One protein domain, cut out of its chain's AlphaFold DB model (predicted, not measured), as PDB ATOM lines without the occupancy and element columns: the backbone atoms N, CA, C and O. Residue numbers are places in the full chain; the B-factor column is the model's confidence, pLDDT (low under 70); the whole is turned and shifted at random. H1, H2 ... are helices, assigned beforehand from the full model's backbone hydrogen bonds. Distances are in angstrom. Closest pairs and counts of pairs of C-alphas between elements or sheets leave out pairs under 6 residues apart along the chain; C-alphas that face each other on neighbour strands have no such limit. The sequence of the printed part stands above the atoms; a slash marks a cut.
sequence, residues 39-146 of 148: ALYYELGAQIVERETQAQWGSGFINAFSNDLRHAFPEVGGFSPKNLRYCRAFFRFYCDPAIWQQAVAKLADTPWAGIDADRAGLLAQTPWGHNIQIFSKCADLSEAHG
ATOM      1  N   ALA A  39      56.970  34.622  32.760       95.31
ATOM      2  CA  ALA A  39      57.183  35.473  31.593       95.31
ATOM      3  C   ALA A  39      56.357  34.982  30.388       95.31
ATOM      4  O   ALA A  39      55.621  35.767  29.790       95.31
ATOM      5  N   LEU A  40      56.368  33.671  30.111       95.56
ATOM      6  CA  LEU A  40      55.530  33.059  29.074       95.56
ATOM      7  C   LEU A  40      54.036  33.303  29.331       95.56
ATOM      8  O   LEU A  40      53.283  33.637  28.418       95.56
ATOM      9  N   TYR A  41      53.570  33.155  30.571       96.81
ATOM     10  CA  TYR A  41      52.169  33.422  30.905       96.81
ATOM     11  C   TYR A  41      51.783  34.895  30.757       96.81
ATOM     12  O   TYR A  41      50.647  35.175  30.367       96.81
ATOM     13  N   TYR A  42      52.698  35.822  31.038       96.69
ATOM     14  CA  TYR A  42      52.491  37.241  30.767       96.69
ATOM     15  C   TYR A  42      52.335  37.494  29.263       96.69
ATOM     16  O   TYR A  42      51.357  38.115  28.845       96.69
ATOM     17  N   GLU A  43      53.232  36.935  28.449       95.62
ATOM     18  CA  GLU A  43      53.195  37.061  26.991       95.62
ATOM     19  C   GLU A  43      51.919  36.463  26.387       95.62
ATOM     20  O   GLU A  43      51.225  37.127  25.618       95.62
ATOM     21  N   LEU A  44      51.540  35.245  26.788       95.44
ATOM     22  CA  LEU A  44      50.291  34.620  26.343       95.44
ATOM     23  C   LEU A  44      49.077  35.478  26.705       95.44
ATOM     24  O   LEU A  44      48.146  35.603  25.910       95.44
ATOM     25  N   GLY A  45      49.082  36.092  27.890       95.38
ATOM     26  CA  GLY A  45      48.048  37.038  28.289       95.38
ATOM     27  C   GLY A  45      47.954  38.232  27.345       95.38
ATOM     28  O   GLY A  45      46.856  38.580  26.910       95.38
ATOM     29  N   ALA A  46      49.100  38.805  26.991       95.06
ATOM     30  CA  ALA A  46      49.219  39.931  26.076       95.06
ATOM     31  C   ALA A  46      48.695  39.589  24.668       95.06
ATOM     32  O   ALA A  46      47.854  40.307  24.126       95.06
ATOM     33  N   GLN A  47      49.107  38.439  24.122       93.38
ATOM     34  CA  GLN A  47      48.663  37.933  22.817       93.38
ATOM     35  C   GLN A  47      47.150  37.680  22.781       93.38
ATOM     36  O   GLN A  47      46.474  38.013  21.806       93.38
ATOM     37  N   ILE A  48      46.583  37.138  23.864       93.31
ATOM     38  CA  ILE A  48      45.131  36.953  23.979       93.31
ATOM     39  C   ILE A  48      44.416  38.313  23.953       93.31
ATOM     40  O   ILE A  48      43.431  38.465  23.229       93.31
ATOM     41  N   VAL A  49      44.898  39.307  24.709       92.19
ATOM     42  CA  VAL A  49      44.293  40.654  24.740       92.19
ATOM     43  C   VAL A  49      44.372  41.346  23.380       92.19
ATOM     44  O   VAL A  49      43.395  41.967  22.956       92.19
ATOM     45  N   GLU A  50      45.494  41.218  22.674       91.56
ATOM     46  CA  GLU A  50      45.655  41.766  21.327       91.56
ATOM     47  C   GLU A  50      44.625  41.174  20.352       91.56
ATOM     48  O   GLU A  50      43.907  41.921  19.684       91.56
ATOM     49  N   ARG A  51      44.492  39.842  20.311       90.38
ATOM     50  CA  ARG A  51      43.558  39.149  19.404       90.38
ATOM     51  C   ARG A  51      42.091  39.442  19.715       90.38
ATOM     52  O   ARG A  51      41.290  39.571  18.788       90.38
ATOM     53  N   GLU A  52      41.745  39.591  20.996       87.31
ATOM     54  CA  GLU A  52      40.412  40.041  21.418       87.31
ATOM     55  C   GLU A  52      40.117  41.467  20.932       87.31
ATOM     56  O   GLU A  52      39.025  41.736  20.437       87.31
ATOM     57  N   THR A  53      41.095  42.372  21.031       84.81
ATOM     58  CA  THR A  53      40.928  43.784  20.645       84.81
ATOM     59  C   THR A  53      40.804  43.955  19.136       84.81
ATOM     60  O   THR A  53      40.021  44.776  18.667       84.81
ATOM     61  N   GLN A  54      41.535  43.155  18.360       85.19
ATOM     62  CA  GLN A  54      41.445  43.166  16.898       85.19
ATOM     63  C   GLN A  54      40.151  42.500  16.379       85.19
ATOM     64  O   GLN A  54      39.977  42.390  15.167       85.19
ATOM     65  N   ALA A  55      39.255  42.052  17.276       73.81
ATOM     66  CA  ALA A  55      38.005  41.344  16.982       73.81
ATOM     67  C   ALA A  55      38.182  40.150  16.028       73.81
ATOM     68  O   ALA A  55      37.243  39.738  15.345       73.81
ATOM     69  N   GLN A  56      39.391  39.586  15.972       69.88
ATOM     70  CA  GLN A  56      39.726  38.569  14.986       69.88
ATOM     71  C   GLN A  56      39.039  37.247  15.312       69.88
ATOM     72  O   GLN A  56      38.640  36.533  14.393       69.88
ATOM     73  N   TRP A  57      38.864  36.923  16.599       73.38
ATOM     74  CA  TRP A  57      38.452  35.589  17.028       73.38
ATOM     75  C   TRP A  57      37.301  35.623  18.047       73.38
ATOM     76  O   TRP A  57      37.326  36.365  19.026       73.38
ATOM     77  N   GLY A  58      36.265  34.814  17.798       77.12
ATOM     78  CA  GLY A  58      35.054  34.744  18.624       77.12
ATOM     79  C   GLY A  58      35.240  34.036  19.975       77.12
ATOM     80  O   GLY A  58      36.329  33.596  20.343       77.12
ATOM     81  N   SER A  59      34.137  33.851  20.709       74.19
ATOM     82  CA  SER A  59      34.115  33.327  22.092       74.19
ATOM     83  C   SER A  59      34.728  31.927  22.288       74.19
ATOM     84  O   SER A  59      35.084  31.564  23.411       74.19
ATOM     85  N   GLY A  60      34.883  31.144  21.213       86.94
ATOM     86  CA  GLY A  60      35.502  29.814  21.225       86.94
ATOM     87  C   GLY A  60      37.033  29.803  21.163       86.94
ATOM     88  O   GLY A  60      37.629  28.752  21.400       86.94
ATOM     89  N   PHE A  61      37.675  30.945  20.890       91.44
ATOM     90  CA  PHE A  61      39.115  31.029  20.629       91.44
ATOM     91  C   PHE A  61      39.974  30.381  21.720       91.44
ATOM     92  O   PHE A  61      40.786  29.513  21.426       91.44
ATOM     93  N   ILE A  62      39.759  30.740  22.990       93.62
ATOM     94  CA  ILE A  62      40.565  30.218  24.107       93.62
ATOM     95  C   ILE A  62      40.470  28.690  24.215       93.62
ATOM     96  O   ILE A  62      41.432  28.040  24.619       93.62
ATOM     97  N   ASN A  63      39.322  28.102  23.869       94.75
ATOM     98  CA  ASN A  63      39.163  26.651  23.910       94.75
ATOM     99  C   ASN A  63      39.921  25.983  22.753       94.75
ATOM    100  O   ASN A  63      40.594  24.987  22.996       94.75
ATOM    101  N   ALA A  64      39.854  26.546  21.541       94.06
ATOM    102  CA  ALA A  64      40.632  26.067  20.397       94.06
ATOM    103  C   ALA A  64      42.139  26.199  20.664       94.06
ATOM    104  O   ALA A  64      42.863  25.214  20.607       94.06
ATOM    105  N   PHE A  65      42.584  27.372  21.114       94.75
ATOM    106  CA  PHE A  65      43.985  27.629  21.428       94.75
ATOM    107  C   PHE A  65      44.521  26.715  22.535       94.75
ATOM    108  O   PHE A  65      45.610  26.159  22.425       94.75
ATOM    109  N   SER A  66      43.730  26.498  23.591       96.19
ATOM    110  CA  SER A  66      44.059  25.517  24.628       96.19
ATOM    111  C   SER A  66      44.215  24.112  24.057       96.19
ATOM    112  O   SER A  66      45.131  23.394  24.455       96.19
ATOM    113  N   ASN A  67      43.320  23.709  23.156       96.81
ATOM    114  CA  ASN A  67      43.381  22.400  22.533       96.81
ATOM    115  C   ASN A  67      44.667  22.248  21.717       96.81
ATOM    116  O   ASN A  67      45.391  21.277  21.922       96.81
ATOM    117  N   ASP A  68      44.978  23.225  20.870       96.62
ATOM    118  CA  ASP A  68      46.150  23.197  19.996       96.62
ATOM    119  C   ASP A  68      47.453  23.160  20.802       96.62
ATOM    120  O   ASP A  68      48.308  22.311  20.554       96.62
ATOM    121  N   LEU A  69      47.578  23.992  21.844       96.50
ATOM    122  CA  LEU A  69      48.755  23.985  22.722       96.50
ATOM    123  C   LEU A  69      48.928  22.654  23.459       96.50
ATOM    124  O   LEU A  69      50.039  22.146  23.566       96.50
ATOM    125  N   ARG A  70      47.837  22.064  23.957       96.81
ATOM    126  CA  ARG A  70      47.895  20.769  24.649       96.81
ATOM    127  C   ARG A  70      48.204  19.608  23.707       96.81
ATOM    128  O   ARG A  70      48.744  18.610  24.169       96.81
ATOM    129  N   HIS A  71      47.853  19.722  22.426       97.38
ATOM    130  CA  HIS A  71      48.232  18.745  21.406       97.38
ATOM    131  C   HIS A  71      49.698  18.894  20.995       97.38
ATOM    132  O   HIS A  71      50.375  17.887  20.814       97.38
ATOM    133  N   ALA A  72      50.188  20.129  20.862       97.44
ATOM    134  CA  ALA A  72      51.577  20.403  20.505       97.44
ATOM    135  C   ALA A  72      52.561  20.077  21.641       97.44
ATOM    136  O   ALA A  72      53.675  19.640  21.366       97.44
ATOM    137  N   PHE A  73      52.140  20.262  22.897       95.62
ATOM    138  CA  PHE A  73      52.981  20.105  24.089       95.62
ATOM    139  C   PHE A  73      52.285  19.250  25.167       95.62
ATOM    140  O   PHE A  73      51.939  19.759  26.239       95.62
ATOM    141  N   PRO A  74      52.021  17.956  24.905       93.75
ATOM    142  CA  PRO A  74      51.252  17.094  25.808       93.75
ATOM    143  C   PRO A  74      51.923  16.859  27.171       93.75
ATOM    144  O   PRO A  74      51.238  16.602  28.162       93.75
ATOM    145  N   GLU A  75      53.248  16.957  27.240       94.31
ATOM    146  CA  GLU A  75      54.048  16.839  28.459       94.31
ATOM    147  C   GLU A  75      54.044  18.112  29.319       94.31
ATOM    148  O   GLU A  75      54.405  18.065  30.499       94.31
ATOM    149  N   VAL A  76      53.618  19.246  28.753       89.38
ATOM    150  CA  VAL A  76      53.623  20.547  29.424       89.38
ATOM    151  C   VAL A  76      52.241  20.846  30.007       89.38
ATOM    152  O   VAL A  76      51.242  21.035  29.311       89.38
ATOM    153  N   GLY A  77      52.175  20.916  31.337       88.38
ATOM    154  CA  GLY A  77      50.992  21.404  32.043       88.38
ATOM    155  C   GLY A  77      50.808  22.920  31.893       88.38
ATOM    156  O   GLY A  77      51.735  23.642  31.555       88.38
ATOM    157  N   GLY A  78      49.613  23.430  32.207       91.19
ATOM    158  CA  GLY A  78      49.370  24.881  32.257       91.19
ATOM    159  C   GLY A  78      48.660  25.484  31.043       91.19
ATOM    160  O   GLY A  78      48.259  26.638  31.095       91.19
ATOM    161  N   PHE A  79      48.355  24.708  30.002       95.75
ATOM    162  CA  PHE A  79      47.595  25.202  28.840       95.75
ATOM    163  C   PHE A  79      46.105  24.862  28.875       95.75
ATOM    164  O   PHE A  79      45.465  24.710  27.839       95.75
ATOM    165  N   SER A  80      45.510  24.725  30.065       96.38
ATOM    166  CA  SER A  80      44.053  24.567  30.177       96.38
ATOM    167  C   SER A  80      43.324  25.864  29.792       96.38
ATOM    168  O   SER A  80      43.864  26.951  30.021       96.38
ATOM    169  N   PRO A  81      42.057  25.805  29.331       96.56
ATOM    170  CA  PRO A  81      41.311  27.017  28.997       96.56
ATOM    171  C   PRO A  81      41.178  27.962  30.195       96.56
ATOM    172  O   PRO A  81      41.125  29.182  30.051       96.56
ATOM    173  N   LYS A  82      41.087  27.405  31.409       96.00
ATOM    174  CA  LYS A  82      41.040  28.184  32.650       96.00
ATOM    175  C   LYS A  82      42.350  28.937  32.872       96.00
ATOM    176  O   LYS A  82      42.309  30.122  33.181       96.00
ATOM    177  N   ASN A  83      43.491  28.278  32.672       97.19
ATOM    178  CA  ASN A  83      44.785  28.918  32.870       97.19
ATOM    179  C   ASN A  83      45.072  29.992  31.814       97.19
ATOM    180  O   ASN A  83      45.549  31.055  32.174       97.19
ATOM    181  N   LEU A  84      44.673  29.799  30.554       97.00
ATOM    182  CA  LEU A  84      44.793  30.853  29.533       97.00
ATOM    183  C   LEU A  84      43.960  32.102  29.874       97.00
ATOM    184  O   LEU A  84      44.399  33.231  29.661       97.00
ATOM    185  N   ARG A  85      42.777  31.927  30.484       95.88
ATOM    186  CA  ARG A  85      42.004  33.060  31.028       95.88
ATOM    187  C   ARG A  85      42.732  33.746  32.187       95.88
ATOM    188  O   ARG A  85      42.616  34.962  32.317       95.88
ATOM    189  N   TYR A  86      43.481  32.995  32.997       97.56
ATOM    190  CA  TYR A  86      44.352  33.567  34.026       97.56
ATOM    191  C   TYR A  86      45.546  34.312  33.435       97.56
ATOM    192  O   TYR A  86      45.812  35.408  33.903       97.56
ATOM    193  N   CYS A  87      46.196  33.810  32.384       97.19
ATOM    194  CA  CYS A  87      47.234  34.546  31.653       97.19
ATOM    195  C   CYS A  87      46.703  35.906  31.170       97.19
ATOM    196  O   CYS A  87      47.305  36.944  31.432       97.19
ATOM    197  N   ARG A  88      45.510  35.922  30.558       95.25
ATOM    198  CA  ARG A  88      44.832  37.164  30.144       95.25
ATOM    199  C   ARG A  88      44.594  38.120  31.318       95.25
ATOM    200  O   ARG A  88      44.840  39.316  31.191       95.25
ATOM    201  N   ALA A  89      44.090  37.612  32.443       95.19
ATOM    202  CA  ALA A  89      43.852  38.422  33.639       95.19
ATOM    203  C   ALA A  89      45.160  38.961  34.238       95.19
ATOM    204  O   ALA A  89      45.225  40.127  34.603       95.19
ATOM    205  N   PHE A  90      46.203  38.133  34.270       96.31
ATOM    206  CA  PHE A  90      47.534  38.479  34.749       96.31
ATOM    207  C   PHE A  90      48.122  39.649  33.957       96.31
ATOM    208  O   PHE A  90      48.489  40.658  34.552       96.31
ATOM    209  N   PHE A  91      48.112  39.574  32.621       95.75
ATOM    210  CA  PHE A  91      48.565  40.683  31.781       95.75
ATOM    211  C   PHE A  91      47.768  41.968  32.045       95.75
ATOM    212  O   PHE A  91      48.363  43.012  32.289       95.75
ATOM    213  N   ARG A  92      46.430  41.895  32.075       93.12
ATOM    214  CA  ARG A  92      45.571  43.070  32.326       93.12
ATOM    215  C   ARG A  92      45.752  43.690  33.711       93.12
ATOM    216  O   ARG A  92      45.499  44.877  33.863       93.12
ATOM    217  N   PHE A  93      46.115  42.891  34.710       93.94
ATOM    218  CA  PHE A  93      46.302  43.373  36.075       93.94
ATOM    219  C   PHE A  93      47.638  44.102  36.249       93.94
ATOM    220  O   PHE A  93      47.703  45.093  36.970       93.94
ATOM    221  N   TYR A  94      48.702  43.616  35.602       92.75
ATOM    222  CA  TYR A  94      50.054  44.149  35.794       92.75
ATOM    223  C   TYR A  94      50.524  45.121  34.704       92.75
ATOM    224  O   TYR A  94      51.422  45.916  34.977       92.75
ATOM    225  N   CYS A  95      49.950  45.071  33.499       92.00
ATOM    226  CA  CYS A  95      50.263  46.002  32.417       92.00
ATOM    227  C   CYS A  95      49.328  47.214  32.465       92.00
ATOM    228  O   CYS A  95      48.108  47.053  32.499       92.00
ATOM    229  N   ASP A  96      49.892  48.421  32.416       86.44
ATOM    230  CA  ASP A  96      49.100  49.649  32.360       86.44
ATOM    231  C   ASP A  96      48.291  49.714  31.040       86.44
ATOM    232  O   ASP A  96      48.872  49.673  29.943       86.44
ATOM    233  N   PRO A  97      46.948  49.844  31.111       84.44
ATOM    234  CA  PRO A  97      46.093  49.997  29.938       84.44
ATOM    235  C   PRO A  97      46.446  51.186  29.028       84.44
ATOM    236  O   PRO A  97      46.038  51.201  27.870       84.44
ATOM    237  N   ALA A  98      47.186  52.188  29.502       87.38
ATOM    238  CA  ALA A  98      47.631  53.303  28.672       87.38
ATOM    239  C   ALA A  98      48.740  52.912  27.678       87.38
ATOM    240  O   ALA A  98      48.894  53.574  26.651       87.38
ATOM    241  N   ILE A  99      49.504  51.850  27.966       87.94
ATOM    242  CA  ILE A  99      50.704  51.474  27.197       87.94
ATOM    243  C   ILE A  99      50.678  50.042  26.652       87.94
ATOM    244  O   ILE A  99      51.661  49.593  26.057       87.94
ATOM    245  N   TRP A 100      49.595  49.289  26.870       89.88
ATOM    246  CA  TRP A 100      49.587  47.850  26.588       89.88
ATOM    247  C   TRP A 100      49.864  47.519  25.115       89.88
ATOM    248  O   TRP A 100      50.500  46.509  24.836       89.88
ATOM    249  N   GLN A 101      49.457  48.369  24.165       87.31
ATOM    250  CA  GLN A 101      49.731  48.153  22.737       87.31
ATOM    251  C   GLN A 101      51.226  48.269  22.424       87.31
ATOM    252  O   GLN A 101      51.793  47.416  21.742       87.31
ATOM    253  N   GLN A 102      51.890  49.301  22.958       88.38
ATOM    254  CA  GLN A 102      53.336  49.471  22.813       88.38
ATOM    255  C   GLN A 102      54.100  48.368  23.549       88.38
ATOM    256  O   GLN A 102      55.163  47.956  23.088       88.38
ATOM    257  N   ALA A 103      53.571  47.902  24.683       88.12
ATOM    258  CA  ALA A 103      54.127  46.781  25.424       88.12
ATOM    259  C   ALA A 103      54.064  45.488  24.600       88.12
ATOM    260  O   ALA A 103      55.104  44.874  24.378       88.12
ATOM    261  N   VAL A 104      52.886  45.127  24.075       89.44
ATOM    262  CA  VAL A 104      52.687  43.929  23.237       89.44
ATOM    263  C   VAL A 104      53.662  43.902  22.062       89.44
ATOM    264  O   VAL A 104      54.333  42.895  21.854       89.44
ATOM    265  N   ALA A 105      53.808  45.023  21.351       88.62
ATOM    266  CA  ALA A 105      54.692  45.124  20.189       88.62
ATOM    267  C   ALA A 105      56.179  44.863  20.503       88.62
ATOM    268  O   ALA A 105      56.946  44.565  19.592       88.62
ATOM    269  N   LYS A 106      56.595  44.983  21.770       88.75
ATOM    270  CA  LYS A 106      57.987  44.814  22.214       88.75
ATOM    271  C   LYS A 106      58.257  43.484  22.913       88.75
ATOM    272  O   LYS A 106      59.414  43.207  23.218       88.75
ATOM    273  N   LEU A 107      57.235  42.669  23.184       87.38
ATOM    274  CA  LEU A 107      57.393  41.450  23.989       87.38
ATOM    275  C   LEU A 107      58.348  40.423  23.374       87.38
ATOM    276  O   LEU A 107      59.007  39.712  24.123       87.38
ATOM    277  N   ALA A 108      58.469  40.395  22.043       80.25
ATOM    278  CA  ALA A 108      59.406  39.514  21.347       80.25
ATOM    279  C   ALA A 108      60.879  39.805  21.700       80.25
ATOM    280  O   ALA A 108      61.682  38.880  21.782       80.25
ATOM    281  N   ASP A 109      61.220  41.076  21.942       85.25
ATOM    282  CA  ASP A 109      62.591  41.513  22.235       85.25
ATOM    283  C   ASP A 109      62.818  41.768  23.729       85.25
ATOM    284  O   ASP A 109      63.944  41.730  24.223       85.25
ATOM    285  N   THR A 110      61.756  42.107  24.462       86.12
ATOM    286  CA  THR A 110      61.814  42.501  25.870       86.12
ATOM    287  C   THR A 110      60.749  41.746  26.657       86.12
ATOM    288  O   THR A 110      59.598  42.198  26.734       86.12
ATOM    289  N   PRO A 111      61.125  40.622  27.296       83.06
ATOM    290  CA  PRO A 111      60.265  39.976  28.274       83.06
ATOM    291  C   PRO A 111      59.810  41.005  29.313       83.06
ATOM    292  O   PRO A 111      60.612  41.820  29.768       83.06
ATOM    293  N   TRP A 112      58.525  40.975  29.675       91.25
ATOM    294  CA  TRP A 112      57.905  41.908  30.632       91.25
ATOM    295  C   TRP A 112      57.709  43.352  30.159       91.25
ATOM    296  O   TRP A 112      57.480  44.232  30.990       91.25
ATOM    297  N   ALA A 113      57.741  43.625  28.849       90.31
ATOM    298  CA  ALA A 113      57.381  44.943  28.331       90.31
ATOM    299  C   ALA A 113      56.071  45.465  28.967       90.31
ATOM    300  O   ALA A 113      55.074  44.743  29.088       90.31
ATOM    301  N   GLY A 114      56.089  46.722  29.417       88.50
ATOM    302  CA  GLY A 114      54.982  47.339  30.157       88.50
ATOM    303  C   GLY A 114      54.996  47.117  31.677       88.50
ATOM    304  O   GLY A 114      54.082  47.593  32.343       88.50
ATOM    305  N   ILE A 115      56.018  46.450  32.226       90.38
ATOM    306  CA  ILE A 115      56.280  46.334  33.670       90.38
ATOM    307  C   ILE A 115      57.682  46.881  33.978       90.38
ATOM    308  O   ILE A 115      58.620  46.671  33.211       90.38
ATOM    309  N   ASP A 116      57.844  47.581  35.104       89.38
ATOM    310  CA  ASP A 116      59.168  47.959  35.608       89.38
ATOM    311  C   ASP A 116      60.000  46.740  36.059       89.38
ATOM    312  O   ASP A 116      59.471  45.696  36.448       89.38
ATOM    313  N   ALA A 117      61.326  46.879  35.998       86.94
ATOM    314  CA  ALA A 117      62.259  45.777  36.233       86.94
ATOM    315  C   ALA A 117      62.160  45.189  37.650       86.94
ATOM    316  O   ALA A 117      62.243  43.969  37.818       86.94
ATOM    317  N   ASP A 118      61.938  46.037  38.656       88.81
ATOM    318  CA  ASP A 118      61.837  45.608  40.051       88.81
ATOM    319  C   ASP A 118      60.604  44.719  40.248       88.81
ATOM    320  O   ASP A 118      60.699  43.614  40.796       88.81
ATOM    321  N   ARG A 119      59.446  45.141  39.722       89.81
ATOM    322  CA  ARG A 119      58.222  44.337  39.771       89.81
ATOM    323  C   ARG A 119      58.352  43.056  38.953       89.81
ATOM    324  O   ARG A 119      57.945  42.003  39.441       89.81
ATOM    325  N   ALA A 120      58.940  43.109  37.759       91.44
ATOM    326  CA  ALA A 120      59.184  41.912  36.952       91.44
ATOM    327  C   ALA A 120      60.020  40.873  37.727       91.44
ATOM    328  O   ALA A 120      59.671  39.690  37.756       91.44
ATOM    329  N   GLY A 121      61.058  41.320  38.442       91.44
ATOM    330  CA  GLY A 121      61.882  40.464  39.299       91.44
ATOM    331  C   GLY A 121      61.107  39.808  40.448       91.44
ATOM    332  O   GLY A 121      61.350  38.642  40.766       91.44
ATOM    333  N   LEU A 122      60.152  40.516  41.057       92.25
ATOM    334  CA  LEU A 122      59.288  39.964  42.110       92.25
ATOM    335  C   LEU A 122      58.283  38.946  41.557       92.25
ATOM    336  O   LEU A 122      58.115  37.859  42.122       92.25
ATOM    337  N   LEU A 123      57.637  39.267  40.433       93.50
ATOM    338  CA  LEU A 123      56.669  38.380  39.786       93.50
ATOM    339  C   LEU A 123      57.327  37.072  39.349       93.50
ATOM    340  O   LEU A 123      56.797  36.003  39.650       93.50
ATOM    341  N   ALA A 124      58.513  37.146  38.739       92.94
ATOM    342  CA  ALA A 124      59.286  35.990  38.288       92.94
ATOM    343  C   ALA A 124      59.686  35.027  39.423       92.94
ATOM    344  O   ALA A 124      59.907  33.841  39.181       92.94
ATOM    345  N   GLN A 125      59.762  35.503  40.667       93.38
ATOM    346  CA  GLN A 125      60.095  34.683  41.840       93.38
ATOM    347  C   GLN A 125      58.858  34.195  42.608       93.38
ATOM    348  O   GLN A 125      58.964  33.332  43.481       93.38
ATOM    349  N   THR A 126      57.679  34.722  42.288       93.69
ATOM    350  CA  THR A 126      56.433  34.387  42.976       93.69
ATOM    351  C   THR A 126      55.815  33.140  42.343       93.69
ATOM    352  O   THR A 126      55.570  33.139  41.142       93.69
ATOM    353  N   PRO A 127      55.503  32.069  43.097       94.31
ATOM    354  CA  PRO A 127      54.832  30.902  42.534       94.31
ATOM    355  C   PRO A 127      53.530  31.276  41.816       94.31
ATOM    356  O   PRO A 127      52.750  32.092  42.311       94.31
ATOM    357  N   TRP A 128      53.245  30.641  40.677       95.50
ATOM    358  CA  TRP A 128      52.076  30.977  39.851       95.50
ATOM    359  C   TRP A 128      50.742  30.980  40.621       95.50
ATOM    360  O   TRP A 128      49.920  31.874  40.444       95.50
ATOM    361  N   GLY A 129      50.543  30.032  41.542       94.12
ATOM    362  CA  GLY A 129      49.341  29.992  42.383       94.12
ATOM    363  C   GLY A 129      49.160  31.237  43.260       94.12
ATOM    364  O   GLY A 129      48.031  31.686  43.447       94.12
ATOM    365  N   HIS A 130      50.252  31.826  43.753       93.06
ATOM    366  CA  HIS A 130      50.205  33.074  44.515       93.06
ATOM    367  C   HIS A 130      49.931  34.271  43.606       93.06
ATOM    368  O   HIS A 130      49.097  35.098  43.959       93.06
ATOM    369  N   ASN A 131      50.530  34.322  42.408       95.00
ATOM    370  CA  ASN A 131      50.168  35.329  41.404       95.00
ATOM    371  C   ASN A 131      48.656  35.306  41.132       95.00
ATOM    372  O   ASN A 131      48.007  36.342  41.253       95.00
ATOM    373  N   ILE A 132      48.072  34.119  40.892       94.06
ATOM    374  CA  ILE A 132      46.614  33.959  40.733       94.06
ATOM    375  C   ILE A 132      45.859  34.542  41.919       94.06
ATOM    376  O   ILE A 132      44.892  35.274  41.723       94.06
ATOM    377  N   GLN A 133      46.266  34.229  43.147       93.19
ATOM    378  CA  GLN A 133      45.596  34.754  44.336       93.19
ATOM    379  C   GLN A 133      45.639  36.282  44.407       93.19
ATOM    380  O   GLN A 133      44.632  36.863  44.794       93.19
ATOM    381  N   ILE A 134      46.747  36.913  44.015       91.56
ATOM    382  CA  ILE A 134      46.894  38.373  44.027       91.56
ATOM    383  C   ILE A 134      45.917  39.004  43.030       91.56
ATOM    384  O   ILE A 134      44.987  39.693  43.442       91.56
ATOM    385  N   PHE A 135      46.041  38.707  41.733       91.00
ATOM    386  CA  PHE A 135      45.223  39.385  40.717       91.00
ATOM    387  C   PHE A 135      43.750  38.946  40.699       91.00
ATOM    388  O   PHE A 135      42.929  39.575  40.038       91.00
ATOM    389  N   SER A 136      43.394  37.843  41.369       88.38
ATOM    390  CA  SER A 136      41.990  37.420  41.500       88.38
ATOM    391  C   SER A 136      41.285  37.981  42.732       88.38
ATOM    392  O   SER A 136      40.057  37.902  42.792       88.38
ATOM    393  N   LYS A 137      42.028  38.498  43.718       85.19
ATOM    394  CA  LYS A 137      41.464  38.992  44.985       85.19
ATOM    395  C   LYS A 137      41.689  40.480  45.229       85.19
ATOM    396  O   LYS A 137      40.947  41.037  46.028       85.19
ATOM    397  N   CYS A 138      42.682  41.090  44.594       81.50
ATOM    398  CA  CYS A 138      42.924  42.528  44.663       81.50
ATOM    399  C   CYS A 138      42.171  43.239  43.534       81.50
ATOM    400  O   CYS A 138      42.175  42.767  42.396       81.50
ATOM    401  N   ALA A 139      41.542  44.371  43.847       68.38
ATOM    402  CA  ALA A 139      40.872  45.221  42.869       68.38
ATOM    403  C   ALA A 139      41.880  45.938  41.956       68.38
ATOM    404  O   ALA A 139      41.629  46.086  40.761       68.38
ATOM    405  N   ASP A 140      43.029  46.334  42.508       72.06
ATOM    406  CA  ASP A 140      44.114  46.988  41.782       72.06
ATOM    407  C   ASP A 140      45.486  46.757  42.450       72.06
ATOM    408  O   ASP A 140      45.614  46.110  43.496       72.06
ATOM    409  N   LEU A 141      46.539  47.286  41.817       68.62
ATOM    410  CA  LEU A 141      47.913  47.169  42.302       68.62
ATOM    411  C   LEU A 141      48.144  47.891  43.635       68.62
ATOM    412  O   LEU A 141      49.000  47.455  44.397       68.62
ATOM    413  N   SER A 142      47.421  48.965  43.953       68.19
ATOM    414  CA  SER A 142      47.600  49.686  45.220       68.19
ATOM    415  C   SER A 142      47.129  48.848  46.413       68.19
ATOM    416  O   SER A 142      47.827  48.771  47.424       68.19
ATOM    417  N   GLU A 143      46.026  48.109  46.253       69.75
ATOM    418  CA  GLU A 143      45.522  47.176  47.266       69.75
ATOM    419  C   GLU A 143      46.491  46.003  47.503       69.75
ATOM    420  O   GLU A 143      46.679  45.564  48.640       69.75
ATOM    421  N   ALA A 144      47.160  45.521  46.450       63.25
ATOM    422  CA  ALA A 144      48.114  44.413  46.542       63.25
ATOM    423  C   ALA A 144      49.361  44.743  47.388       63.25
ATOM    424  O   ALA A 144      49.934  43.843  48.003       63.25
ATOM    425  N   HIS A 145      49.765  46.016  47.460       58.28
ATOM    426  CA  HIS A 145      50.893  46.468  48.287       58.28
ATOM    427  C   HIS A 145      50.475  46.866  49.720       58.28
ATOM    428  O   HIS A 145      51.336  47.037  50.579       58.28
ATOM    429  N   GLY A 146      49.169  47.006  49.994       50.84
ATOM    430  CA  GLY A 146      48.611  47.616  51.212       50.84
ATOM    431  C   GLY A 146      48.234  46.666  52.356       50.84
ATOM    432  O   GLY A 146      47.530  47.083  53.272       50.84
TER     433      GLY A 146
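What this domain is: This is residues 39 to 146 of the 148 residues of the protein "DUF1016_N domain-containing protein" of Halomonas sp. GFAJ-1 (UniProt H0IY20). Two helices, H1 and H3, cross almost at right angles in the middle, and the shorter helices are arranged around this cross. H6 packs on the side of H3 away from H1, H4 packs on H1, H2 meets the first residues of H3 at one end of the longest axis, and H5 and H7 lie toward the other end with few contacts. The printed part has 108 residues with seven named helices, H1 to H7 in order along the chain, and no named strand; the class is all helix, and the helix packing is mostly crossed. The whole is compact, with a radius of gyration of the C-alphas of 13.9 A, and spans 39 by 28 by 27 A.

Where its parts are: H1, residues 39 to 53, is the longest helix by residues and begins at C-alpha 39 (57.183, 35.473, 31.593); it is 21.3 A long. H2, residues 61 to 72, measures 16.4 A, and H3, residues 81 to 94, measures 20.4 A from C-alpha 81 (41.311, 27.017, 28.997). H4 holds residues 100 to 106, 9.9 A, and H5 residues 117 to 125, 12.6 A. H6, residues 128 to 137, is 14.3 A long. H7, residues 141 to 145, is 6.7 A long and ends at C-alpha 145 (50.893, 46.468, 48.287).

How they stand to each other: H3 is the hub, touching three helices. It touches H1 about perpendicular, at 89 degrees, with the closest C-alphas, those of Gly 45 and Arg 88, 3.7 A apart. With residues 81 to 85 alone it touches residues 62 to 66 of H2, closest at the C-alphas of Ser 66 and Pro 81, 5.4 A; the tilt of 68 degrees, opposite ways, is steep, only just short of about perpendicular. H3 touches H6 at a steep tilt of 67 degrees, the same way, closest at the C-alphas of Phe 93 and Phe 135, 6.2 A. H1 touches H4 at a steep tilt of 58 degrees, opposite ways, closest at the C-alphas of Ala 46 and Val 104, 6.0 A. H5 is close but not clearly touching H1, with the closest C-alphas, those of Ala 39 and Ala 124, 7.0 A apart. H7 is close but not clearly touching H6, closest at the C-alphas of Ile 134 and Ala 144, 6.7 A. H2 is apart from H6, for instance. In H1, H2, H3, H6 and H7 every O i to N i+4 pair is within hydrogen-bond range; in H4 2 of 3 are, and in H5 4 of 5.

The domain as a whole: The two C-alphas farthest apart are those of His 71 and Gly 146, 41.5 A. The printed part has no cut, and no link is long. The mean pLDDT of the printed part is 89.2; residues 56, 139 and 141 to 146 are under 70.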